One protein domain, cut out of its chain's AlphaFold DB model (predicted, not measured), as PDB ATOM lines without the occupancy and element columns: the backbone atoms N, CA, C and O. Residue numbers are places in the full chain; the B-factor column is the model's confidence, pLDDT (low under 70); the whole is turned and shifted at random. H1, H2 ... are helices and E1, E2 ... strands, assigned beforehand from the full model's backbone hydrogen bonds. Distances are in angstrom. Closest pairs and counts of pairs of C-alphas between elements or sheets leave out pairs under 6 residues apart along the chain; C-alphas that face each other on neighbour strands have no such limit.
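AT A GLANCE: This is residues 399 to 563 of the 571 residues of the protein "P-loop containing NTP hydrolase pore-1" of Sphingobium sp. YR768 (UniProt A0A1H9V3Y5). The long helix H3 runs through the middle, helix H4 crosses one side of it, and helix H5 packs on H4 away from H3; much of the rest is loop, with strands in small two-stranded ribbons. The ribbon E1 and E3 lies near the first part of H3, the ribbon E2 and E4 with the short helix H1 lies farther out at one end, and the hairpin E6 and E7 makes the opposite end. The printed part has 165 residues, with the order E1 E2 E3 E4 H1 E5 H2 H3 E6 E7 H4 H5, five named helices and seven named strands; the class is mixed, helices and strands, though under half of the residues are in named elements. The three two-stranded sheets are antiparallel. The whole is compact, with a radius of gyration of the C-alphas of 17.4 A and spans of 50 by 39 by 31 A.

IN THESE COORDINATES: E1 is residues 403 to 405, with C-alpha 403 at (-40.536, 13.752, -24.181). E2 is residues 419 to 421, E3 427 to 429, E4 440 to 442, H1 443 to 446, E5 458 to 460 and H2 461 to 465. H3, residues 469 to 482, is 20.0 A long and begins with C-alpha 469 at (-39.238, 19.362, -32.932). E6 is residues 490 to 492 and E7 499 to 501. H4, residues 522 to 535, is 19.8 A long, and H5, residues 548 to 562, is 20.7 A long, ending with C-alpha 562 at (-56.119, 28.786, -30.076).

HOW THE PARTS SIT: E1 and E3 are antiparallel, with N 404 and O 428 2.9 A apart, within hydrogen-bond range. The C-alphas of Ile 429 and Asp 469, the closest of E3 and H3, are 6.9 A apart. E2 and E4 are antiparallel, with N 420 and O 441 at 2.8 A. The closest C-alphas of E2 and H1, those of Tyr 419 and Ile 443, are 5.7 A apart. E5 pairs with no named strand, but its residues 458 to 459 pair antiparallel with residues 399 to 400; its Met 458 and Asp 532 of H4 have C-alphas 5.0 A apart, the closest of the two elements. H2 is close to but not clearly touching H5, with the closest C-alphas, Ala 463 and Arg 561, at 6.0 A. H4 touches H3 with residues 524 to 529 alone, closest at the C-alphas of Gln 471 and Gln 525, 5.7 A, at a steep tilt of 54 degrees, the same way. H4 and H5 touch, closest at the C-alphas of Gly 523 and Ala 554, 5.7 A, at a steep tilt of 47 degrees, the same way. H3 and H5 are apart. E6 and E7 form a hairpin, with N 491 and O 500 at 2.9 A. Every O i to N i+4 pair is within hydrogen-bond range in H2, H3 and H4; in H5 it is 10 of 11, and H1 is too short for such a pair.

THE WHOLE: The two C-alphas farthest apart, those of Glu 414 and Glu 494, are 50.0 A from each other. The printed part has no cut. The links E1 to E2, H1 to E5, E7 to H4 and H4 to H5 are long. The mean pLDDT of the printed part is 88.8, and residues 560 to 563 are under 70.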
ATOM      1  N   GLU A 399     -52.608  18.748 -22.471       92.81
ATOM      2  CA  GLU A 399     -51.845  17.653 -21.878       92.81
ATOM      3  C   GLU A 399     -50.372  18.054 -21.706       92.81
ATOM      4  O   GLU A 399     -49.880  18.932 -22.427       92.81
ATOM      5  N   PRO A 400     -49.651  17.427 -20.759       96.06
ATOM      6  CA  PRO A 400     -48.204  17.566 -20.670       96.06
ATOM      7  C   PRO A 400     -47.529  17.063 -21.953       96.06
ATOM      8  O   PRO A 400     -47.836  15.974 -22.443       96.06
ATOM      9  N   LEU A 401     -46.582  17.834 -22.487       96.25
ATOM     10  CA  LEU A 401     -45.785  17.436 -23.643       96.25
ATOM     11  C   LEU A 401     -44.879  16.255 -23.272       96.25
ATOM     12  O   LEU A 401     -43.938  16.404 -22.496       96.25
ATOM     13  N   ALA A 402     -45.139  15.092 -23.863       95.62
ATOM     14  CA  ALA A 402     -44.331  13.901 -23.644       95.62
ATOM     15  C   ALA A 402     -42.988  13.984 -24.394       95.62
ATOM     16  O   ALA A 402     -42.946  14.055 -25.625       95.62
ATOM     17  N   TYR A 403     -41.885  13.928 -23.649       97.38
ATOM     18  CA  TYR A 403     -40.536  13.752 -24.181       97.38
ATOM     19  C   TYR A 403     -39.673  12.961 -23.191       97.38
ATOM     20  O   TYR A 403     -39.988  12.885 -22.002       97.38
ATOM     21  N   THR A 404     -38.574  12.392 -23.674       97.44
ATOM     22  CA  THR A 404     -37.552  11.733 -22.849       97.44
ATOM     23  C   THR A 404     -36.206  12.417 -23.032       97.44
ATOM     24  O   THR A 404     -35.836  12.769 -24.154       97.44
ATOM     25  N   VAL A 405     -35.460  12.600 -21.944       97.56
ATOM     26  CA  VAL A 405     -34.074  13.087 -22.000       97.56
ATOM     27  C   VAL A 405     -33.178  11.958 -22.492       97.56
ATOM     28  O   VAL A 405     -33.365  10.805 -22.111       97.56
ATOM     29  N   ARG A 406     -32.230  12.273 -23.375       95.50
ATOM     30  CA  ARG A 406     -31.256  11.292 -23.854       95.50
ATOM     31  C   ARG A 406     -30.100  11.198 -22.865       95.50
ATOM     32  O   ARG A 406     -29.407  12.193 -22.669       95.50
ATOM     33  N   ASP A 407     -29.837   9.995 -22.356       92.25
ATOM     34  CA  ASP A 407     -28.644   9.716 -21.540       92.25
ATOM     35  C   ASP A 407     -27.356  10.048 -22.309       92.25
ATOM     36  O   ASP A 407     -26.430  10.661 -21.780       92.25
ATOM     37  N   THR A 408     -27.332   9.701 -23.601       93.75
ATOM     38  CA  THR A 408     -26.256  10.060 -24.529       93.75
ATOM     39  C   THR A 408     -26.791  11.031 -25.585       93.75
ATOM     40  O   THR A 408     -27.613  10.627 -26.416       93.75
ATOM     41  N   PRO A 409     -26.344  12.300 -25.590       93.38
ATOM     42  CA  PRO A 409     -26.744  13.278 -26.596       93.38
ATOM     43  C   PRO A 409     -26.353  12.855 -28.012       93.38
ATOM     44  O   PRO A 409     -25.334  12.193 -28.216       93.38
ATOM     45  N   LEU A 410     -27.126  13.284 -29.010       91.06
ATOM     46  CA  LEU A 410     -26.782  13.009 -30.406       91.06
ATOM     47  C   LEU A 410     -25.500  13.754 -30.806       91.06
ATOM     48  O   LEU A 410     -25.399  14.976 -30.646       91.06
ATOM     49  N   SER A 411     -24.554  13.025 -31.395       87.50
ATOM     50  CA  SER A 411     -23.322  13.580 -31.967       87.50
ATOM     51  C   SER A 411     -23.610  14.584 -33.079       87.50
ATOM     52  O   SER A 411     -24.621  14.474 -33.774       87.50
ATOM     53  N   ALA A 412     -22.714  15.558 -33.247       86.88
ATOM     54  CA  ALA A 412     -22.792  16.523 -34.338       86.88
ATOM     55  C   ALA A 412     -22.851  15.826 -35.697       86.88
ATOM     56  O   ALA A 412     -22.144  14.846 -35.933       86.88
ATOM     57  N   ALA A 413     -23.726  16.334 -36.567       83.38
ATOM     58  CA  ALA A 413     -23.779  15.909 -37.955       83.38
ATOM     59  C   ALA A 413     -22.521  16.377 -38.703       83.38
ATOM     60  O   ALA A 413     -21.730  17.176 -38.194       83.38
ATOM     61  N   GLU A 414     -22.338  15.877 -39.921       84.94
ATOM     62  CA  GLU A 414     -21.211  16.276 -40.757       84.94
ATOM     63  C   GLU A 414     -21.236  17.789 -41.025       84.94
ATOM     64  O   GLU A 414     -22.268  18.379 -41.354       84.94
ATOM     65  N   GLN A 415     -20.077  18.420 -40.852       84.50
ATOM     66  CA  GLN A 415     -19.897  19.844 -41.083       84.50
ATOM     67  C   GLN A 415     -19.953  20.152 -42.581       84.50
ATOM     68  O   GLN A 415     -19.194  19.599 -43.374       84.50
ATOM     69  N   VAL A 416     -20.781  21.127 -42.953       75.88
ATOM     70  CA  VAL A 416     -20.858  21.668 -44.312       75.88
ATOM     71  C   VAL A 416     -20.468  23.145 -44.264       75.88
ATOM     72  O   VAL A 416     -21.246  24.021 -43.877       75.88
ATOM     73  N   GLY A 417     -19.223  23.445 -44.638       83.19
ATOM     74  CA  GLY A 417     -18.676  24.800 -44.534       83.19
ATOM     75  C   GLY A 417     -18.551  25.245 -43.075       83.19
ATOM     76  O   GLY A 417     -17.837  24.611 -42.308       83.19
ATOM     77  N   ILE A 418     -19.222  26.335 -42.687       84.06
ATOM     78  CA  ILE A 418     -19.244  26.841 -41.296       84.06
ATOM     79  C   ILE A 418     -20.491  26.411 -40.505       84.06
ATOM     80  O   ILE A 418     -20.711  26.885 -39.386       84.06
ATOM     81  N   TYR A 419     -21.317  25.546 -41.094       85.88
ATOM     82  CA  TYR A 419     -22.599  25.128 -40.549       85.88
ATOM     83  C   TYR A 419     -22.652  23.615 -40.348       85.88
ATOM     84  O   TYR A 419     -21.969  22.854 -41.031       85.88
ATOM     85  N   ILE A 420     -23.487  23.193 -39.408       88.69
ATOM     86  CA  ILE A 420     -23.799  21.798 -39.109       88.69
ATOM     87  C   ILE A 420     -25.325  21.657 -39.171       88.69
ATOM     88  O   ILE A 420     -26.026  22.539 -38.669       88.69
ATOM     89  N   PRO A 421     -25.871  20.594 -39.786       90.12
ATOM     90  CA  PRO A 421     -27.300  20.307 -39.724       90.12
ATOM     91  C   PRO A 421     -27.810  20.285 -38.277       90.12
ATOM     92  O   PRO A 421     -27.253  19.591 -37.421       90.12
ATOM     93  N   TRP A 422     -28.865  21.054 -38.005       93.12
ATOM     94  CA  TRP A 422     -29.473  21.102 -36.678       93.12
ATOM     95  C   TRP A 422     -30.118  19.754 -36.341       93.12
ATOM     96  O   TRP A 422     -30.638  19.054 -37.214       93.12
ATOM     97  N   ARG A 423     -30.101  19.403 -35.054       91.69
ATOM     98  CA  ARG A 423     -30.699  18.174 -34.527       91.69
ATOM     99  C   ARG A 423     -31.200  18.386 -33.104       91.69
ATOM    100  O   ARG A 423     -30.585  19.117 -32.328       91.69
ATOM    101  N   LEU A 424     -32.228  17.631 -32.730       93.94
ATOM    102  CA  LEU A 424     -32.718  17.562 -31.357       93.94
ATOM    103  C   LEU A 424     -31.748  16.743 -30.484       93.94
ATOM    104  O   LEU A 424     -31.892  15.532 -30.314       93.94
ATOM    105  N   SER A 425     -30.694  17.394 -29.992       93.25
ATOM    106  CA  SER A 425     -29.520  16.706 -29.436       93.25
ATOM    107  C   SER A 425     -29.738  16.097 -28.048       93.25
ATOM    108  O   SER A 425     -29.177  15.037 -27.766       93.25
ATOM    109  N   ARG A 426     -30.540  16.738 -27.188       95.44
ATOM    110  CA  ARG A 426     -30.683  16.387 -25.758       95.44
ATOM    111  C   ARG A 426     -31.920  15.580 -25.398       95.44
ATOM    112  O   ARG A 426     -31.978  15.024 -24.305       95.44
ATOM    113  N   MET A 427     -32.909  15.520 -26.278       96.12
ATOM    114  CA  MET A 427     -34.195  14.910 -25.963       96.12
ATOM    115  C   MET A 427     -34.804  14.214 -27.174       96.12
ATOM    116  O   MET A 427     -34.331  14.345 -28.303       96.12
ATOM    117  N   GLU A 428     -35.858  13.458 -26.923       96.50
ATOM    118  CA  GLU A 428     -36.717  12.871 -27.939       96.50
ATOM    119  C   GLU A 428     -38.163  13.208 -27.600       96.50
ATOM    120  O   GLU A 428     -38.638  12.883 -26.516       96.50
ATOM    121  N   ILE A 429     -38.850  13.898 -28.508       96.19
ATOM    122  CA  ILE A 429     -40.237  14.315 -28.307       96.19
ATOM    123  C   ILE A 429     -41.150  13.265 -28.932       96.19
ATOM    124  O   ILE A 429     -41.042  12.974 -30.126       96.19
ATOM    125  N   ALA A 430     -42.070  12.716 -28.139       91.38
ATOM    126  CA  ALA A 430     -42.994  11.691 -28.607       91.38
ATOM    127  C   ALA A 430     -43.896  12.251 -29.719       91.38
ATOM    128  O   ALA A 430     -44.621  13.226 -29.522       91.38
ATOM    129  N   GLY A 431     -43.836  11.646 -30.909       86.00
ATOM    130  CA  GLY A 431     -44.572  12.133 -32.083       86.00
ATOM    131  C   GLY A 431     -44.057  13.464 -32.652       86.00
ATOM    132  O   GLY A 431     -44.767  14.100 -33.435       86.00
ATOM    133  N   GLY A 432     -42.846  13.889 -32.269       87.94
ATOM    134  CA  GLY A 432     -42.186  15.075 -32.809       87.94
ATOM    135  C   GLY A 432     -41.993  14.980 -34.325       87.94
ATOM    136  O   GLY A 432     -41.688  13.919 -34.868       87.94
ATOM    137  N   LYS A 433     -42.197  16.101 -35.018       92.50
ATOM    138  CA  LYS A 433     -42.048  16.197 -36.475       92.50
ATOM    139  C   LYS A 433     -40.803  16.995 -36.806       92.50
ATOM    140  O   LYS A 433     -40.620  18.067 -36.238       92.50
ATOM    141  N   ALA A 434     -40.019  16.523 -37.768       90.94
ATOM    142  CA  ALA A 434     -38.915  17.306 -38.304       90.94
ATOM    143  C   ALA A 434     -39.416  18.665 -38.816       90.94
ATOM    144  O   ALA A 434     -40.529  18.780 -39.350       90.94
ATOM    145  N   HIS A 435     -38.590  19.695 -38.659       92.50
ATOM    146  CA  HIS A 435     -38.871  21.000 -39.244       92.50
ATOM    147  C   HIS A 435     -38.990  20.893 -40.783       92.50
ATOM    148  O   HIS A 435     -38.216  20.160 -41.399       92.50
ATOM    149  N   PRO A 436     -39.964  21.577 -41.424       86.00
ATOM    150  CA  PRO A 436     -40.188  21.472 -42.871       86.00
ATOM    151  C   PRO A 436     -39.001  21.962 -43.709       86.00
ATOM    152  O   PRO A 436     -38.736  21.413 -44.775       86.00
ATOM    153  N   ASP A 437     -38.288  22.974 -43.217       86.44
ATOM    154  CA  ASP A 437     -37.026  23.437 -43.795       86.44
ATOM    155  C   ASP A 437     -35.828  22.743 -43.141       86.44
ATOM    156  O   ASP A 437     -35.852  22.444 -41.944       86.44
ATOM    157  N   GLN A 438     -34.746  22.578 -43.905       86.81
ATOM    158  CA  GLN A 438     -33.468  22.081 -43.396       86.81
ATOM    159  C   GLN A 438     -32.800  23.136 -42.513       86.81
ATOM    160  O   GLN A 438     -32.231  24.115 -42.997       86.81
ATOM    161  N   LEU A 439     -32.886  22.931 -41.201       90.12
ATOM    162  CA  LEU A 439     -32.262  23.808 -40.223       90.12
ATOM    163  C   LEU A 439     -30.768  23.503 -40.088       90.12
ATOM    164  O   LEU A 439     -30.338  22.350 -40.140       90.12
ATOM    165  N   VAL A 440     -29.983  24.554 -39.867       90.19
ATOM    166  CA  VAL A 440     -28.549  24.466 -39.591       90.19
ATOM    167  C   VAL A 440     -28.191  25.331 -38.390       90.19
ATOM    168  O   VAL A 440     -28.841  26.340 -38.114       90.19
ATOM    169  N   GLU A 441     -27.122  24.956 -37.705       89.44
ATOM    170  CA  GLU A 441     -26.496  25.716 -36.630       89.44
ATOM    171  C   GLU A 441     -25.020  25.977 -36.957       89.44
ATOM    172  O   GLU A 441     -24.423  25.310 -37.802       89.44
ATOM    173  N   SER A 442     -24.415  26.982 -36.326       90.00
ATOM    174  CA  SER A 442     -22.978  27.225 -36.504       90.00
ATOM    175  C   SER A 442     -22.149  26.159 -35.786       90.00
ATOM    176  O   SER A 442     -22.595  25.586 -34.791       90.00
ATOM    177  N   ILE A 443     -20.904  25.952 -36.224       85.94
ATOM    178  CA  ILE A 443     -19.963  25.038 -35.547       85.94
ATOM    179  C   ILE A 443     -19.824  25.375 -34.053       85.94
ATOM    180  O   ILE A 443     -19.799  24.477 -33.217       85.94
ATOM    181  N   ALA A 444     -19.785  26.666 -33.716       86.94
ATOM    182  CA  ALA A 444     -19.670  27.132 -32.336       86.94
ATOM    183  C   ALA A 444     -20.917  26.841 -31.487       86.94
ATOM    184  O   ALA A 444     -20.799  26.662 -30.282       86.94
ATOM    185  N   MET A 445     -22.105  26.800 -32.097       86.75
ATOM    186  CA  MET A 445     -23.326  26.403 -31.392       86.75
ATOM    187  C   MET A 445     -23.380  24.890 -31.206       86.75
ATOM    188  O   MET A 445     -23.653  24.432 -30.103       86.75
ATOM    189  N   SER A 446     -23.036  24.116 -32.241       87.56
ATOM    190  CA  SER A 446     -23.084  22.650 -32.175       87.56
ATOM    191  C   SER A 446     -22.052  22.040 -31.218       87.56
ATOM    192  O   SER A 446     -22.223  20.906 -30.767       87.56
ATOM    193  N   SER A 447     -20.969  22.767 -30.909       86.38
ATOM    194  CA  SER A 447     -19.928  22.316 -29.976       86.38
ATOM    195  C   SER A 447     -20.342  22.406 -28.507       86.38
ATOM    196  O   SER A 447     -19.695  21.788 -27.659       86.38
ATOM    197  N   ILE A 448     -21.409  23.148 -28.193       88.69
ATOM    198  CA  ILE A 448     -21.936  23.287 -26.838       88.69
ATOM    199  C   ILE A 448     -23.286  22.591 -26.779       88.69
ATOM    200  O   ILE A 448     -24.242  22.964 -27.451       88.69
ATOM    201  N   LEU A 449     -23.377  21.576 -25.928       88.25
ATOM    202  CA  LEU A 449     -24.641  20.903 -25.708       88.25
ATOM    203  C   LEU A 449     -25.599  21.805 -24.916       88.25
ATOM    204  O   LEU A 449     -25.186  22.371 -23.898       88.25
ATOM    205  N   PRO A 450     -26.887  21.867 -25.299       90.69
ATOM    206  CA  PRO A 450     -27.912  22.469 -24.457       90.69
ATOM    207  C   PRO A 450     -27.927  21.838 -23.052       90.69
ATOM    208  O   PRO A 450     -27.483  20.691 -22.890       90.69
ATOM    209  N   PRO A 451     -28.413  22.549 -22.020       92.00
ATOM    210  CA  PRO A 451     -28.600  21.956 -20.699       92.00
ATOM    211  C   PRO A 451     -29.623  20.817 -20.760       92.00
ATOM    212  O   PRO A 451     -30.427  20.746 -21.685       92.00
ATOM    213  N   GLU A 452     -29.620  19.930 -19.768       95.56
ATOM    214  CA  GLU A 452     -30.676  18.922 -19.670       95.56
ATOM    215  C   GLU A 452     -32.041  19.601 -19.468       95.56
ATOM    216  O   GLU A 452     -32.173  20.486 -18.605       95.56
ATOM    217  N   PRO A 453     -33.052  19.242 -20.280       96.56
ATOM    218  CA  PRO A 453     -34.379  19.813 -20.152       96.56
ATOM    219  C   PRO A 453     -35.070  19.260 -18.902       96.56
ATOM    220  O   PRO A 453     -35.076  18.055 -18.655       96.56
ATOM    221  N   THR A 454     -35.677  20.147 -18.119       96.12
ATOM    222  CA  THR A 454     -36.426  19.784 -16.901       96.12
ATOM    223  C   THR A 454     -37.874  20.262 -16.921       96.12
ATOM    224  O   THR A 454     -38.671  19.896 -16.060       96.12
ATOM    225  N   TYR A 455     -38.235  21.095 -17.895       97.38
ATOM    226  CA  TYR A 455     -39.557  21.698 -17.991       97.38
ATOM    227  C   TYR A 455     -40.481  20.885 -18.898       97.38
ATOM    228  O   TYR A 455     -40.069  20.455 -19.971       97.38
ATOM    229  N   VAL A 456     -41.743  20.708 -18.501       97.62
ATOM    230  CA  VAL A 456     -42.747  19.954 -19.272       97.62
ATOM    231  C   VAL A 456     -43.901  20.877 -19.677       97.62
ATOM    232  O   VAL A 456     -44.783  21.123 -18.854       97.62
ATOM    233  N   PRO A 457     -43.915  21.427 -20.905       96.56
ATOM    234  CA  PRO A 457     -44.979  22.325 -21.353       96.56
ATOM    235  C   PRO A 457     -46.374  21.683 -21.313       96.56
ATOM    236  O   PRO A 457     -46.512  20.490 -21.566       96.56
ATOM    237  N   MET A 458     -47.406  22.483 -21.050       95.25
ATOM    238  CA  MET A 458     -48.820  22.099 -21.054       95.25
ATOM    239  C   MET A 458     -49.500  22.683 -22.293       95.25
ATOM    240  O   MET A 458     -49.776  23.883 -22.360       95.25
ATOM    241  N   LEU A 459     -49.789  21.851 -23.291       90.12
ATOM    242  CA  LEU A 459     -50.314  22.319 -24.573       90.12
ATOM    243  C   LEU A 459     -51.531  21.513 -25.035       90.12
ATOM    244  O   LEU A 459     -51.595  20.307 -24.803       90.12
ATOM    245  N   PRO A 460     -52.460  22.139 -25.778       88.00
ATOM    246  CA  PRO A 460     -53.446  21.403 -26.554       88.00
ATOM    247  C   PRO A 460     -52.781  20.462 -27.566       88.00
ATOM    248  O   PRO A 460     -51.827  20.857 -28.249       88.00
ATOM    249  N   ARG A 461     -53.332  19.259 -27.757       84.94
ATOM    250  CA  ARG A 461     -52.824  18.274 -28.740       84.94
ATOM    251  C   ARG A 461     -52.649  18.850 -30.146       84.94
ATOM    252  O   ARG A 461     -51.674  18.559 -30.839       84.94
ATOM    253  N   CYS A 462     -53.568  19.716 -30.568       81.19
ATOM    254  CA  CYS A 462     -53.502  20.389 -31.864       81.19
ATOM    255  C   CYS A 462     -52.287  21.320 -32.016       81.19
ATOM    256  O   CYS A 462     -51.788  21.495 -33.127       81.19
ATOM    257  N   ALA A 463     -51.827  21.933 -30.920       84.38
ATOM    258  CA  ALA A 463     -50.687  22.838 -30.922       84.38
ATOM    259  C   ALA A 463     -49.396  22.034 -31.094       84.38
ATOM    260  O   ALA A 463     -48.590  22.375 -31.959       84.38
ATOM    261  N   VAL A 464     -49.276  20.915 -30.368       88.88
ATOM    262  CA  VAL A 464     -48.170  19.958 -30.520       88.88
ATOM    263  C   VAL A 464     -48.111  19.429 -31.954       88.88
ATOM    264  O   VAL A 464     -47.075  19.508 -32.606       88.88
ATOM    265  N   ALA A 465     -49.246  18.991 -32.509       86.50
ATOM    266  CA  ALA A 465     -49.310  18.447 -33.868       86.50
ATOM    267  C   ALA A 465     -48.948  19.458 -34.977       86.50
ATOM    268  O   ALA A 465     -48.650  19.042 -36.104       86.50
ATOM    269  N   ALA A 466     -49.011  20.760 -34.687       85.31
ATOM    270  CA  ALA A 466     -48.758  21.846 -35.629       85.31
ATOM    271  C   ALA A 466     -47.335  22.421 -35.551       85.31
ATOM    272  O   ALA A 466     -47.040  23.346 -36.316       85.31
ATOM    273  N   MET A 467     -46.498  21.927 -34.639       90.69
ATOM    274  CA  MET A 467     -45.136  22.406 -34.411       90.69
ATOM    275  C   MET A 467     -44.100  21.351 -34.795       90.69
ATOM    276  O   MET A 467     -44.372  20.150 -34.751       90.69
ATOM    277  N   SER A 468     -42.911  21.811 -35.174       95.06
ATOM    278  CA  SER A 468     -41.759  20.927 -35.328       95.06
ATOM    279  C   SER A 468     -41.058  20.668 -33.995       95.06
ATOM    280  O   SER A 468     -41.240  21.396 -33.018       95.06
ATOM    281  N   ASP A 469     -40.196  19.662 -33.991       95.50
ATOM    282  CA  ASP A 469     -39.238  19.362 -32.932       95.50
ATOM    283  C   ASP A 469     -38.412  20.583 -32.497       95.50
ATOM    284  O   ASP A 469     -38.359  20.873 -31.305       95.50
ATOM    285  N   ALA A 470     -37.862  21.360 -33.432       95.31
ATOM    286  CA  ALA A 470     -37.092  22.570 -33.125       95.31
ATOM    287  C   ALA A 470     -37.921  23.632 -32.380       95.31
ATOM    288  O   ALA A 470     -37.457  24.288 -31.443       95.31
ATOM    289  N   GLN A 471     -39.185  23.798 -32.775       95.75
ATOM    290  CA  GLN A 471     -40.086  24.754 -32.138       95.75
ATOM    291  C   GLN A 471     -40.527  24.276 -30.748       95.75
ATOM    292  O   GLN A 471     -40.665  25.092 -29.836       95.75
ATOM    293  N   LEU A 472     -40.743  22.970 -30.578       96.81
ATOM    294  CA  LEU A 472     -41.083  22.363 -29.289       96.81
ATOM    295  C   LEU A 472     -39.887  22.377 -28.325       96.81
ATOM    296  O   LEU A 472     -40.071  22.698 -27.154       96.81
ATOM    297  N   GLU A 473     -38.665  22.139 -28.808       96.69
ATOM    298  CA  GLU A 473     -37.433  22.300 -28.020       96.69
ATOM    299  C   GLU A 473     -37.295  23.733 -27.494       96.69
ATOM    300  O   GLU A 473     -37.029  23.948 -26.309       96.69
ATOM    301  N   THR A 474     -37.551  24.720 -28.358       96.25
ATOM    302  CA  THR A 474     -37.540  26.139 -27.974       96.25
ATOM    303  C   THR A 474     -38.511  26.406 -26.824       96.25
ATOM    304  O   THR A 474     -38.157  27.087 -25.865       96.25
ATOM    305  N   LEU A 475     -39.728  25.857 -26.896       96.62
ATOM    306  CA  LEU A 475     -40.737  26.012 -25.848       96.62
ATOM    307  C   LEU A 475     -40.295  25.388 -24.518       96.62
ATOM    308  O   LEU A 475     -40.489  26.003 -23.470       96.62
ATOM    309  N   ILE A 476     -39.704  24.190 -24.556       98.00
ATOM    310  CA  ILE A 476     -39.206  23.494 -23.364       98.00
ATOM    311  C   ILE A 476     -38.163  24.361 -22.648       98.00
ATOM    312  O   ILE A 476     -38.314  24.648 -21.459       98.00
ATOM    313  N   TYR A 477     -37.152  24.856 -23.369       97.62
ATOM    314  CA  TYR A 477     -36.117  25.691 -22.754       97.62
ATOM    315  C   TYR A 477     -36.609  27.086 -22.358       97.62
ATOM    316  O   TYR A 477     -36.179  27.601 -21.324       97.62
ATOM    317  N   ALA A 478     -37.532  27.682 -23.117       97.31
ATOM    318  CA  ALA A 478     -38.149  28.952 -22.746       97.31
ATOM    319  C   ALA A 478     -38.911  28.833 -21.423       97.31
ATOM    320  O   ALA A 478     -38.675  29.613 -20.501       97.31
ATOM    321  N   GLY A 479     -39.747  27.802 -21.289       96.62
ATOM    322  CA  GLY A 479     -40.442  27.507 -20.043       96.62
ATOM    323  C   GLY A 479     -39.485  27.280 -18.872       96.62
ATOM    324  O   GLY A 479     -39.662  27.862 -17.804       96.62
ATOM    325  N   GLN A 480     -38.402  26.532 -19.091       96.56
ATOM    326  CA  GLN A 480     -37.380  26.301 -18.065       96.56
ATOM    327  C   GLN A 480     -36.622  27.571 -17.651       96.56
ATOM    328  O   GLN A 480     -36.086  27.631 -16.540       96.56
ATOM    329  N   ALA A 481     -36.509  28.564 -18.536       96.12
ATOM    330  CA  ALA A 481     -35.967  29.874 -18.192       96.12
ATOM    331  C   ALA A 481     -36.964  30.661 -17.328       96.12
ATOM    332  O   ALA A 481     -36.570  31.228 -16.315       96.12
ATOM    333  N   PHE A 482     -38.261  30.616 -17.652       95.06
ATOM    334  CA  PHE A 482     -39.301  31.348 -16.916       95.06
ATOM    335  C   PHE A 482     -39.503  30.881 -15.464       95.06
ATOM    336  O   PHE A 482     -40.072  31.624 -14.662       95.06
ATOM    337  N   GLU A 483     -39.049  29.675 -15.117       94.81
ATOM    338  CA  GLU A 483     -39.058  29.141 -13.743       94.81
ATOM    339  C   GLU A 483     -37.896  29.663 -12.877       94.81
ATOM    340  O   GLU A 483     -37.765  29.276 -11.717       94.81
ATOM    341  N   ARG A 484     -37.029  30.524 -13.424       94.12
ATOM    342  CA  ARG A 484     -35.850  31.057 -12.734       94.12
ATOM    343  C   ARG A 484     -35.802  32.576 -12.816       94.12
ATOM    344  O   ARG A 484     -36.284  33.181 -13.774       94.12
ATOM    345  N   ASP A 485     -35.170  33.182 -11.824       95.94
ATOM    346  CA  ASP A 485     -34.785  34.588 -11.867       95.94
ATOM    347  C   ASP A 485     -33.369  34.732 -12.442       95.94
ATOM    348  O   ASP A 485     -32.573  33.785 -12.452       95.94
ATOM    349  N   LEU A 486     -33.063  35.913 -12.975       93.06
ATOM    350  CA  LEU A 486     -31.708  36.293 -13.350       93.06
ATOM    351  C   LEU A 486     -30.797  36.214 -12.112       93.06
ATOM    352  O   LEU A 486     -31.230  36.578 -11.019       93.06
ATOM    353  N   PRO A 487     -29.534  35.773 -12.250       92.56
ATOM    354  CA  PRO A 487     -28.613  35.746 -11.122       92.56
ATOM    355  C   PRO A 487     -28.328  37.157 -10.583       92.56
ATOM    356  O   PRO A 487     -27.726  37.970 -11.277       92.56
ATOM    357  N   GLY A 488     -28.703  37.421  -9.330       94.19
ATOM    358  CA  GLY A 488     -28.436  38.689  -8.643       94.19
ATOM    359  C   GLY A 488     -29.671  39.576  -8.477       94.19
ATOM    360  O   GLY A 488     -30.803  39.143  -8.680       94.19
ATOM    361  N   LEU A 489     -29.427  40.818  -8.063       96.44
ATOM    362  CA  LEU A 489     -30.441  41.839  -7.812       96.44
ATOM    363  C   LEU A 489     -30.237  43.011  -8.770       96.44
ATOM    364  O   LEU A 489     -29.099  43.353  -9.116       96.44
ATOM    365  N   TYR A 490     -31.340  43.600  -9.224       96.50
ATOM    366  CA  TYR A 490     -31.322  44.642 -10.242       96.50
ATOM    367  C   TYR A 490     -32.274  45.781  -9.889       96.50
ATOM    368  O   TYR A 490     -33.347  45.562  -9.333       96.50
ATOM    369  N   ALA A 491     -31.904  46.998 -10.271       95.00
ATOM    370  CA  ALA A 491     -32.777  48.161 -10.222       95.00
ATOM    371  C   ALA A 491     -33.093  48.632 -11.652       95.00
ATOM    372  O   ALA A 491     -32.193  48.673 -12.504       95.00
ATOM    373  N   PRO A 492     -34.357  48.973 -11.955       92.62
ATOM    374  CA  PRO A 492     -34.699  49.580 -13.224       92.62
ATOM    375  C   PRO A 492     -34.224  51.036 -13.267       92.62
ATOM    376  O   PRO A 492     -34.221  51.735 -12.255       92.62
ATOM    377  N   ASN A 493     -33.877  51.527 -14.455       87.19
ATOM    378  CA  ASN A 493     -33.762  52.969 -14.665       87.19
ATOM    379  C   ASN A 493     -35.132  53.658 -14.486       87.19
ATOM    380  O   ASN A 493     -36.172  53.002 -14.499       87.19
ATOM    381  N   GLU A 494     -35.153  54.988 -14.390       80.31
ATOM    382  CA  GLU A 494     -36.386  55.767 -14.168       80.31
ATOM    383  C   GLU A 494     -37.499  55.457 -15.192       80.31
ATOM    384  O   GLU A 494     -38.675  55.399 -14.848       80.31
ATOM    385  N   ALA A 495     -37.129  55.178 -16.448       78.06
ATOM    386  CA  ALA A 495     -38.070  54.819 -17.510       78.06
ATOM    387  C   ALA A 495     -38.550  53.350 -17.475       78.06
ATOM    388  O   ALA A 495     -39.449  52.990 -18.238       78.06
ATOM    389  N   GLY A 496     -37.948  52.484 -16.655       79.25
ATOM    390  CA  GLY A 496     -38.278  51.057 -16.568       79.25
ATOM    391  C   GLY A 496     -37.849  50.214 -17.775       79.25
ATOM    392  O   GLY A 496     -38.367  49.118 -17.977       79.25
ATOM    393  N   THR A 497     -36.938  50.714 -18.609       80.56
ATOM    394  CA  THR A 497     -36.531  50.079 -19.876       80.56
ATOM    395  C   THR A 497     -35.184  49.367 -19.808       80.56
ATOM    396  O   THR A 497     -34.835  48.652 -20.745       80.56
ATOM    397  N   LEU A 498     -34.410  49.595 -18.749       84.44
ATOM    398  CA  LEU A 498     -33.091  49.005 -18.537       84.44
ATOM    399  C   LEU A 498     -32.988  48.513 -17.094       84.44
ATOM    400  O   LEU A 498     -33.435  49.213 -16.190       84.44
ATOM    401  N   LEU A 499     -32.368  47.353 -16.891       86.94
ATOM    402  CA  LEU A 499     -32.017  46.822 -15.576       86.94
ATOM    403  C   LEU A 499     -30.512  46.969 -15.358       86.94
ATOM    404  O   LEU A 499     -29.726  46.625 -16.241       86.94
ATOM    405  N   SER A 500     -30.108  47.472 -14.196       90.69
ATOM    406  CA  SER A 500     -28.703  47.558 -13.780       90.69
ATOM    407  C   SER A 500     -28.489  46.761 -12.493       90.69
ATOM    408  O   SER A 500     -29.374  46.798 -11.640       90.69
ATOM    409  N   PRO A 501     -27.369  46.028 -12.344       94.50
ATOM    410  CA  PRO A 501     -27.065  45.330 -11.100       94.50
ATOM    411  C   PRO A 501     -27.041  46.302  -9.920       94.50
ATOM    412  O   PRO A 501     -26.349  47.319  -9.973       94.50
ATOM    413  N   ASP A 502     -27.781  45.981  -8.865       92.00
ATOM    414  CA  ASP A 502     -27.870  46.789  -7.650       92.00
ATOM    415  C   ASP A 502     -28.044  45.858  -6.450       92.00
ATOM    416  O   ASP A 502     -28.971  45.053  -6.417       92.00
ATOM    417  N   GLY A 503     -27.164  45.971  -5.452       94.06
ATOM    418  CA  GLY A 503     -27.230  45.163  -4.232       94.06
ATOM    419  C   GLY A 503     -28.484  45.406  -3.384       94.06
ATOM    420  O   GLY A 503     -28.814  44.557  -2.562       94.06
ATOM    421  N   ASN A 504     -29.184  46.523  -3.600       94.69
ATOM    422  CA  ASN A 504     -30.474  46.839  -2.982       94.69
ATOM    423  C   ASN A 504     -31.655  46.684  -3.960       94.69
ATOM    424  O   ASN A 504     -32.759  47.133  -3.658       94.69
ATOM    425  N   GLY A 505     -31.412  46.123  -5.147       95.00
ATOM    426  CA  GLY A 505     -32.432  45.890  -6.162       95.00
ATOM    427  C   GLY A 505     -33.304  44.666  -5.877       95.00
ATOM    428  O   GLY A 505     -33.232  44.044  -4.821       95.00
ATOM    429  N   GLU A 506     -34.091  44.276  -6.874       96.56
ATOM    430  CA  GLU A 506     -35.012  43.138  -6.804       96.56
ATOM    431  C   GLU A 506     -34.578  42.020  -7.765       96.56
ATOM    432  O   GLU A 506     -33.898  42.286  -8.767       96.56
ATOM    433  N   PRO A 507     -34.960  40.757  -7.508       96.19
ATOM    434  CA  PRO A 507     -34.796  39.693  -8.484       96.19
ATOM    435  C   PRO A 507     -35.769  39.891  -9.654       96.19
ATOM    436  O   PRO A 507     -36.933  40.255  -9.482       96.19
ATOM    437  N   TYR A 508     -35.296  39.613 -10.867       94.12
ATOM    438  CA  TYR A 508     -36.107  39.689 -12.082       94.12
ATOM    439  C   TYR A 508     -36.192  38.327 -12.749       94.12
ATOM    440  O   TYR A 508     -35.169  37.701 -13.011       94.12
ATOM    441  N   ARG A 509     -37.409  37.908 -13.106       94.31
ATOM    442  CA  ARG A 509     -37.633  36.657 -13.835       94.31
ATOM    443  C   ARG A 509     -36.849  36.632 -15.141       94.31
ATOM    444  O   ARG A 509     -36.915  37.571 -15.936       94.31
ATOM    445  N   MET A 510     -36.151  35.530 -15.380       94.25
ATOM    446  CA  MET A 510     -35.364  35.328 -16.585       94.25
ATOM    447  C   MET A 510     -36.281  35.237 -17.811       94.25
ATOM    448  O   MET A 510     -37.268  34.500 -17.836       94.25
ATOM    449  N   GLY A 511     -35.953  36.018 -18.840       93.19
ATOM    450  CA  GLY A 511     -36.577  35.929 -20.157       93.19
ATOM    451  C   GLY A 511     -35.882  34.902 -21.052       93.19
ATOM    452  O   GLY A 511     -34.810  34.399 -20.730       93.19
ATOM    453  N   PHE A 512     -36.471  34.628 -22.214       95.31
ATOM    454  CA  PHE A 512     -35.883  33.747 -23.222       95.31
ATOM    455  C   PHE A 512     -35.712  34.497 -24.544       95.31
ATOM    456  O   PHE A 512     -36.646  35.142 -25.024       95.31
ATOM    457  N   PHE A 513     -34.519  34.421 -25.134       94.06
ATOM    458  CA  PHE A 513     -34.197  35.089 -26.391       94.06
ATOM    459  C   PHE A 513     -34.208  34.093 -27.554       94.06
ATOM    460  O   PHE A 513     -33.433  33.140 -27.566       94.06
ATOM    461  N   ILE A 514     -35.058  34.335 -28.557       93.12
ATOM    462  CA  ILE A 514     -35.129  33.509 -29.770       93.12
ATOM    463  C   ILE A 514     -34.336  34.192 -30.888       93.12
ATOM    464  O   ILE A 514     -34.825  35.119 -31.540       93.12
ATOM    465  N   GLY A 515     -33.100  33.735 -31.092       88.12
ATOM    466  CA  GLY A 515     -32.150  34.282 -32.069       88.12
ATOM    467  C   GLY A 515     -32.094  33.549 -33.414       88.12
ATOM    468  O   GLY A 515     -31.160  33.770 -34.180       88.12
ATOM    469  N   ASP A 516     -33.042  32.654 -33.694       88.88
ATOM    470  CA  ASP A 516     -33.030  31.826 -34.903       88.88
ATOM    471  C   ASP A 516     -33.315  32.616 -36.204       88.88
ATOM    472  O   ASP A 516     -33.772  33.767 -36.205       88.88
ATOM    473  N   GLY A 517     -33.023  31.995 -37.351       82.06
ATOM    474  CA  GLY A 517     -33.187  32.594 -38.679       82.06
ATOM    475  C   GLY A 517     -34.648  32.812 -39.102       82.06
ATOM    476  O   GLY A 517     -35.606  32.371 -38.465       82.06
ATOM    477  N   THR A 518     -34.869  33.533 -40.202       79.19
ATOM    478  CA  THR A 518     -36.200  33.591 -40.835       79.19
ATOM    479  C   THR A 518     -36.618  32.198 -41.310       79.19
ATOM    480  O   THR A 518     -35.784  31.475 -41.837       79.19
ATOM    481  N   GLY A 519     -37.896  31.835 -41.157       81.75
ATOM    482  CA  GLY A 519     -38.429  30.531 -41.590       81.75
ATOM    483  C   GLY A 519     -38.653  29.519 -40.460       81.75
ATOM    484  O   GLY A 519     -39.582  28.730 -40.555       81.75
ATOM    485  N   VAL A 520     -37.935  29.631 -39.334       88.81
ATOM    486  CA  VAL A 520     -38.045  28.677 -38.200       88.81
ATOM    487  C   VAL A 520     -39.390  28.753 -37.460       88.81
ATOM    488  O   VAL A 520     -39.831  27.807 -36.818       88.81
ATOM    489  N   GLY A 521     -40.093  29.884 -37.570       88.38
ATOM    490  CA  GLY A 521     -41.417  30.069 -36.969       88.38
ATOM    491  C   GLY A 521     -41.422  30.728 -35.585       88.38
ATOM    492  O   GLY A 521     -42.198  30.334 -34.723       88.38
ATOM    493  N   LYS A 522     -40.659  31.811 -35.390       90.50
ATOM    494  CA  LYS A 522     -40.687  32.651 -34.168       90.50
ATOM    495  C   LYS A 522     -42.068  32.996 -33.639       90.50
ATOM    496  O   LYS A 522     -42.326  32.855 -32.448       90.50
ATOM    497  N   GLY A 523     -42.968  33.423 -34.524       88.62
ATOM    498  CA  GLY A 523     -44.341  33.750 -34.136       88.62
ATOM    499  C   GLY A 523     -45.038  32.572 -33.452       88.62
ATOM    500  O   GLY A 523     -45.701  32.738 -32.432       88.62
ATOM    501  N   GLN A 524     -44.785  31.365 -33.958       87.44
ATOM    502  CA  GLN A 524     -45.333  30.114 -33.457       87.44
ATOM    503  C   GLN A 524     -44.723  29.689 -32.119       87.44
ATOM    504  O   GLN A 524     -45.466  29.252 -31.243       87.44
ATOM    505  N   GLN A 525     -43.409  29.844 -31.942       93.50
ATOM    506  CA  GLN A 525     -42.734  29.556 -30.670       93.50
ATOM    507  C   GLN A 525     -43.242  30.483 -29.550       93.50
ATOM    508  O   GLN A 525     -43.601  30.011 -28.472       93.50
ATOM    509  N   VAL A 526     -43.350  31.794 -29.811       92.38
ATOM    510  CA  VAL A 526     -43.843  32.770 -28.817       92.38
ATOM    511  C   VAL A 526     -45.317  32.530 -28.490       92.38
ATOM    512  O   VAL A 526     -45.705  32.534 -27.323       92.38
ATOM    513  N   ALA A 527     -46.136  32.271 -29.509       89.81
ATOM    514  CA  ALA A 527     -47.528  31.880 -29.340       89.81
ATOM    515  C   ALA A 527     -47.659  30.640 -28.433       89.81
ATOM    516  O   ALA A 527     -48.458  30.640 -27.494       89.81
ATOM    517  N   ALA A 528     -46.831  29.613 -28.657       91.50
ATOM    518  CA  ALA A 528     -46.821  28.401 -27.843       91.50
ATOM    519  C   ALA A 528     -46.400  28.669 -26.390       91.50
ATOM    520  O   ALA A 528     -47.018  28.115 -25.487       91.50
ATOM    521  N   CYS A 529     -45.437  29.568 -26.155       94.12
ATOM    522  CA  CYS A 529     -45.065  29.999 -24.803       94.12
ATOM    523  C   CYS A 529     -46.248  30.651 -24.078       94.12
ATOM    524  O   CYS A 529     -46.507  30.356 -22.915       94.12
ATOM    525  N   ILE A 530     -47.002  31.516 -24.766       91.50
ATOM    526  CA  ILE A 530     -48.194  32.141 -24.180       91.50
ATOM    527  C   ILE A 530     -49.253  31.083 -23.870       91.50
ATOM    528  O   ILE A 530     -49.844  31.129 -22.796       91.50
ATOM    529  N   MET A 531     -49.480  30.127 -24.775       88.00
ATOM    530  CA  MET A 531     -50.447  29.053 -24.549       88.00
ATOM    531  C   MET A 531     -50.048  28.142 -23.395       88.00
ATOM    532  O   MET A 531     -50.899  27.809 -22.590       88.00
ATOM    533  N   ASP A 532     -48.778  27.777 -23.266       94.25
ATOM    534  CA  ASP A 532     -48.302  26.991 -22.127       94.25
ATOM    535  C   ASP A 532     -48.566  27.710 -20.795       94.25
ATOM    536  O   ASP A 532     -49.185  27.153 -19.887       94.25
ATOM    537  N   GLN A 533     -48.227  28.998 -20.709       92.81
ATOM    538  CA  GLN A 533     -48.517  29.802 -19.518       92.81
ATOM    539  C   GLN A 533     -50.028  29.959 -19.287       92.81
ATOM    540  O   GLN A 533     -50.507  29.888 -18.151       92.81
ATOM    541  N   TRP A 534     -50.802  30.090 -20.363       89.50
ATOM    542  CA  TRP A 534     -52.258  30.093 -20.312       89.50
ATOM    543  C   TRP A 534     -52.835  28.729 -19.918       89.50
ATOM    544  O   TRP A 534     -53.856  28.658 -19.259       89.50
ATOM    545  N   SER A 535     -52.207  27.611 -20.219       89.25
ATOM    546  CA  SER A 535     -52.653  26.307 -19.723       89.25
ATOM    547  C   SER A 535     -52.423  26.146 -18.215       89.25
ATOM    548  O   SER A 535     -53.013  25.275 -17.586       89.25
ATOM    549  N   ARG A 536     -51.587  27.010 -17.626       90.56
ATOM    550  CA  ARG A 536     -51.120  26.972 -16.230       90.56
ATOM    551  C   ARG A 536     -51.648  28.141 -15.393       90.56
ATOM    552  O   ARG A 536     -50.939  28.684 -14.550       90.56
ATOM    553  N   ASP A 537     -52.860  28.602 -15.682       88.31
ATOM    554  CA  ASP A 537     -53.532  29.691 -14.945       88.31
ATOM    555  C   ASP A 537     -52.876  31.086 -15.004       88.31
ATOM    556  O   ASP A 537     -53.390  32.054 -14.438       88.31
ATOM    557  N   ARG A 538     -51.826  31.273 -15.818       89.50
ATOM    558  CA  ARG A 538     -51.217  32.589 -16.074       89.50
ATOM    559  C   ARG A 538     -51.909  33.263 -17.261       89.50
ATOM    560  O   ARG A 538     -51.467  33.202 -18.403       89.50
ATOM    561  N   ARG A 539     -53.037  33.919 -16.975       84.62
ATOM    562  CA  ARG A 539     -53.965  34.522 -17.963       84.62
ATOM    563  C   ARG A 539     -53.565  35.905 -18.499       84.62
ATOM    564  O   ARG A 539     -54.358  36.542 -19.185       84.62
ATOM    565  N   LYS A 540     -52.377  36.416 -18.168       86.06
ATOM    566  CA  LYS A 540     -51.920  37.746 -18.607       86.06
ATOM    567  C   LYS A 540     -50.729  37.601 -19.541       86.06
ATOM    568  O   LYS A 540     -49.694  37.085 -19.134       86.06
ATOM    569  N   ALA A 541     -50.874  38.094 -20.766       85.81
ATOM    570  CA  ALA A 541     -49.805  38.147 -21.752       85.81
ATOM    571  C   ALA A 541     -49.874  39.469 -22.520       85.81
ATOM    572  O   ALA A 541     -50.959  39.934 -22.866       85.81
ATOM    573  N   VAL A 542     -48.711  40.054 -22.798       84.56
ATOM    574  CA  VAL A 542     -48.580  41.246 -23.641       84.56
ATOM    575  C   VAL A 542     -47.684  40.882 -24.814       84.56
ATOM    576  O   VAL A 542     -46.550  40.451 -24.623       84.56
ATOM    577  N   TRP A 543     -48.196  41.057 -26.032       84.62
ATOM    578  CA  TRP A 543     -47.410  40.902 -27.251       84.62
ATOM    579  C   TRP A 543     -47.039  42.277 -27.793       84.62
ATOM    580  O   TRP A 543     -47.902  43.022 -28.255       84.62
ATOM    581  N   ILE A 544     -45.747  42.591 -27.805       82.19
ATOM    582  CA  ILE A 544     -45.233  43.832 -28.386       82.19
ATOM    583  C   ILE A 544     -44.578  43.500 -29.721       82.19
ATOM    584  O   ILE A 544     -43.675  42.670 -29.802       82.19
ATOM    585  N   SER A 545     -45.033  44.153 -30.786       79.44
ATOM    586  CA  SER A 545     -44.522  43.943 -32.138       79.44
ATOM    587  C   SER A 545     -44.055  45.256 -32.754       79.44
ATOM    588  O   SER A 545     -44.661  46.305 -32.555       79.44
ATOM    589  N   LYS A 546     -42.978  45.194 -33.544       77.06
ATOM    590  CA  LYS A 546     -42.378  46.367 -34.194       77.06
ATOM    591  C   LYS A 546     -43.192  46.882 -35.388       77.06
ATOM    592  O   LYS A 546     -43.056  48.051 -35.741       77.06
ATOM    593  N   SER A 547     -43.984  46.035 -36.049       70.25
ATOM    594  CA  SER A 547     -44.711  46.411 -37.270       70.25
ATOM    595  C   SER A 547     -46.135  45.865 -37.297       70.25
ATOM    596  O   SER A 547     -46.431  44.818 -36.724       70.25
ATOM    597  N   ALA A 548     -47.013  46.561 -38.024       73.69
ATOM    598  CA  ALA A 548     -48.392  46.127 -38.234       73.69
ATOM    599  C   ALA A 548     -48.473  44.760 -38.942       73.69
ATOM    600  O   ALA A 548     -49.308  43.940 -38.580       73.69
ATOM    601  N   ALA A 549     -47.566  44.480 -39.886       71.19
ATOM    602  CA  ALA A 549     -47.490  43.179 -40.550       71.19
ATOM    603  C   ALA A 549     -47.197  42.048 -39.550       71.19
ATOM    604  O   ALA A 549     -47.912  41.052 -39.521       71.19
ATOM    605  N   LEU A 550     -46.228  42.253 -38.652       76.81
ATOM    606  CA  LEU A 550     -45.889  41.279 -37.614       76.81
ATOM    607  C   LEU A 550     -47.005  41.117 -36.567       76.81
ATOM    608  O   LEU A 550     -47.131  40.051 -35.973       76.81
ATOM    609  N   ILE A 551     -47.825  42.151 -36.335       77.00
ATOM    610  CA  ILE A 551     -49.042  42.022 -35.514       77.00
ATOM    611  C   ILE A 551     -50.048  41.094 -36.198       77.00
ATOM    612  O   ILE A 551     -50.612  40.230 -35.533       77.00
ATOM    613  N   GLU A 552     -50.281  41.241 -37.503       78.75
ATOM    614  CA  GLU A 552     -51.190  40.346 -38.228       78.75
ATOM    615  C   GLU A 552     -50.648  38.913 -38.314       78.75
ATOM    616  O   GLU A 552     -51.420  37.963 -38.163       78.75
ATOM    617  N   ASP A 553     -49.332  38.739 -38.457       78.44
ATOM    618  CA  ASP A 553     -48.687  37.425 -38.361       78.44
ATOM    619  C   ASP A 553     -48.897  36.794 -36.978       78.44
ATOM    620  O   ASP A 553     -49.344  35.649 -36.890       78.44
ATOM    621  N   ALA A 554     -48.680  37.554 -35.901       79.69
ATOM    622  CA  ALA A 554     -48.939  37.096 -34.537       79.69
ATOM    623  C   ALA A 554     -50.418  36.729 -34.336       79.69
ATOM    624  O   ALA A 554     -50.737  35.676 -33.786       79.69
ATOM    625  N   ARG A 555     -51.345  37.550 -34.846       78.00
ATOM    626  CA  ARG A 555     -52.790  37.268 -34.806       78.00
ATOM    627  C   ARG A 555     -53.142  35.995 -35.561       78.00
ATOM    628  O   ARG A 555     -53.978  35.230 -35.085       78.00
ATOM    629  N   ARG A 556     -52.549  35.769 -36.733       80.38
ATOM    630  CA  ARG A 556     -52.748  34.544 -37.516       80.38
ATOM    631  C   ARG A 556     -52.248  33.330 -36.743       80.38
ATOM    632  O   ARG A 556     -52.987  32.351 -36.645       80.38
ATOM    633  N   ASP A 557     -51.036  33.396 -36.207       78.56
ATOM    634  CA  ASP A 557     -50.408  32.281 -35.498       78.56
ATOM    635  C   ASP A 557     -51.190  31.939 -34.218       78.56
ATOM    636  O   ASP A 557     -51.437  30.761 -33.949       78.56
ATOM    637  N   MET A 558     -51.716  32.957 -33.526       73.38
ATOM    638  CA  MET A 558     -52.638  32.792 -32.399       73.38
ATOM    639  C   MET A 558     -53.992  32.189 -32.823       73.38
ATOM    640  O   MET A 558     -54.438  31.176 -32.286       73.38
ATOM    641  N   ARG A 559     -54.668  32.766 -33.827       70.81
ATOM    642  CA  ARG A 559     -56.010  32.319 -34.264       70.81
ATOM    643  C   ARG A 559     -56.017  30.906 -34.825       70.81
ATOM    644  O   ARG A 559     -56.954  30.155 -34.564       70.81
ATOM    645  N   ARG A 560     -54.993  30.549 -35.606       64.44
ATOM    646  CA  ARG A 560     -54.884  29.236 -36.256       64.44
ATOM    647  C   ARG A 560     -54.793  28.097 -35.238       64.44
ATOM    648  O   ARG A 560     -55.056  26.958 -35.609       64.44
ATOM    649  N   ARG A 561     -54.410  28.389 -33.990       60.62
ATOM    650  CA  ARG A 561     -54.048  27.368 -32.999       60.62
ATOM    651  C   ARG A 561     -54.838  27.436 -31.696       60.62
ATOM    652  O   ARG A 561     -54.923  26.415 -31.028       60.62
ATOM    653  N   TYR A 562     -55.448  28.579 -31.369       59.78
ATOM    654  CA  TYR A 562     -56.119  28.786 -30.076       59.78
ATOM    655  C   TYR A 562     -57.615  29.110 -30.163       59.78
ATOM    656  O   TYR A 562     -58.263  29.267 -29.134       59.78
ATOM    657  N   GLY A 563     -58.186  29.194 -31.371       54.69
ATOM    658  CA  GLY A 563     -59.589  29.565 -31.566       54.69
ATOM    659  C   GLY A 563     -59.842  31.066 -31.351       54.69
ATOM    660  O   GLY A 563     -59.228  31.727 -30.520       54.69
TER     661      GLY A 563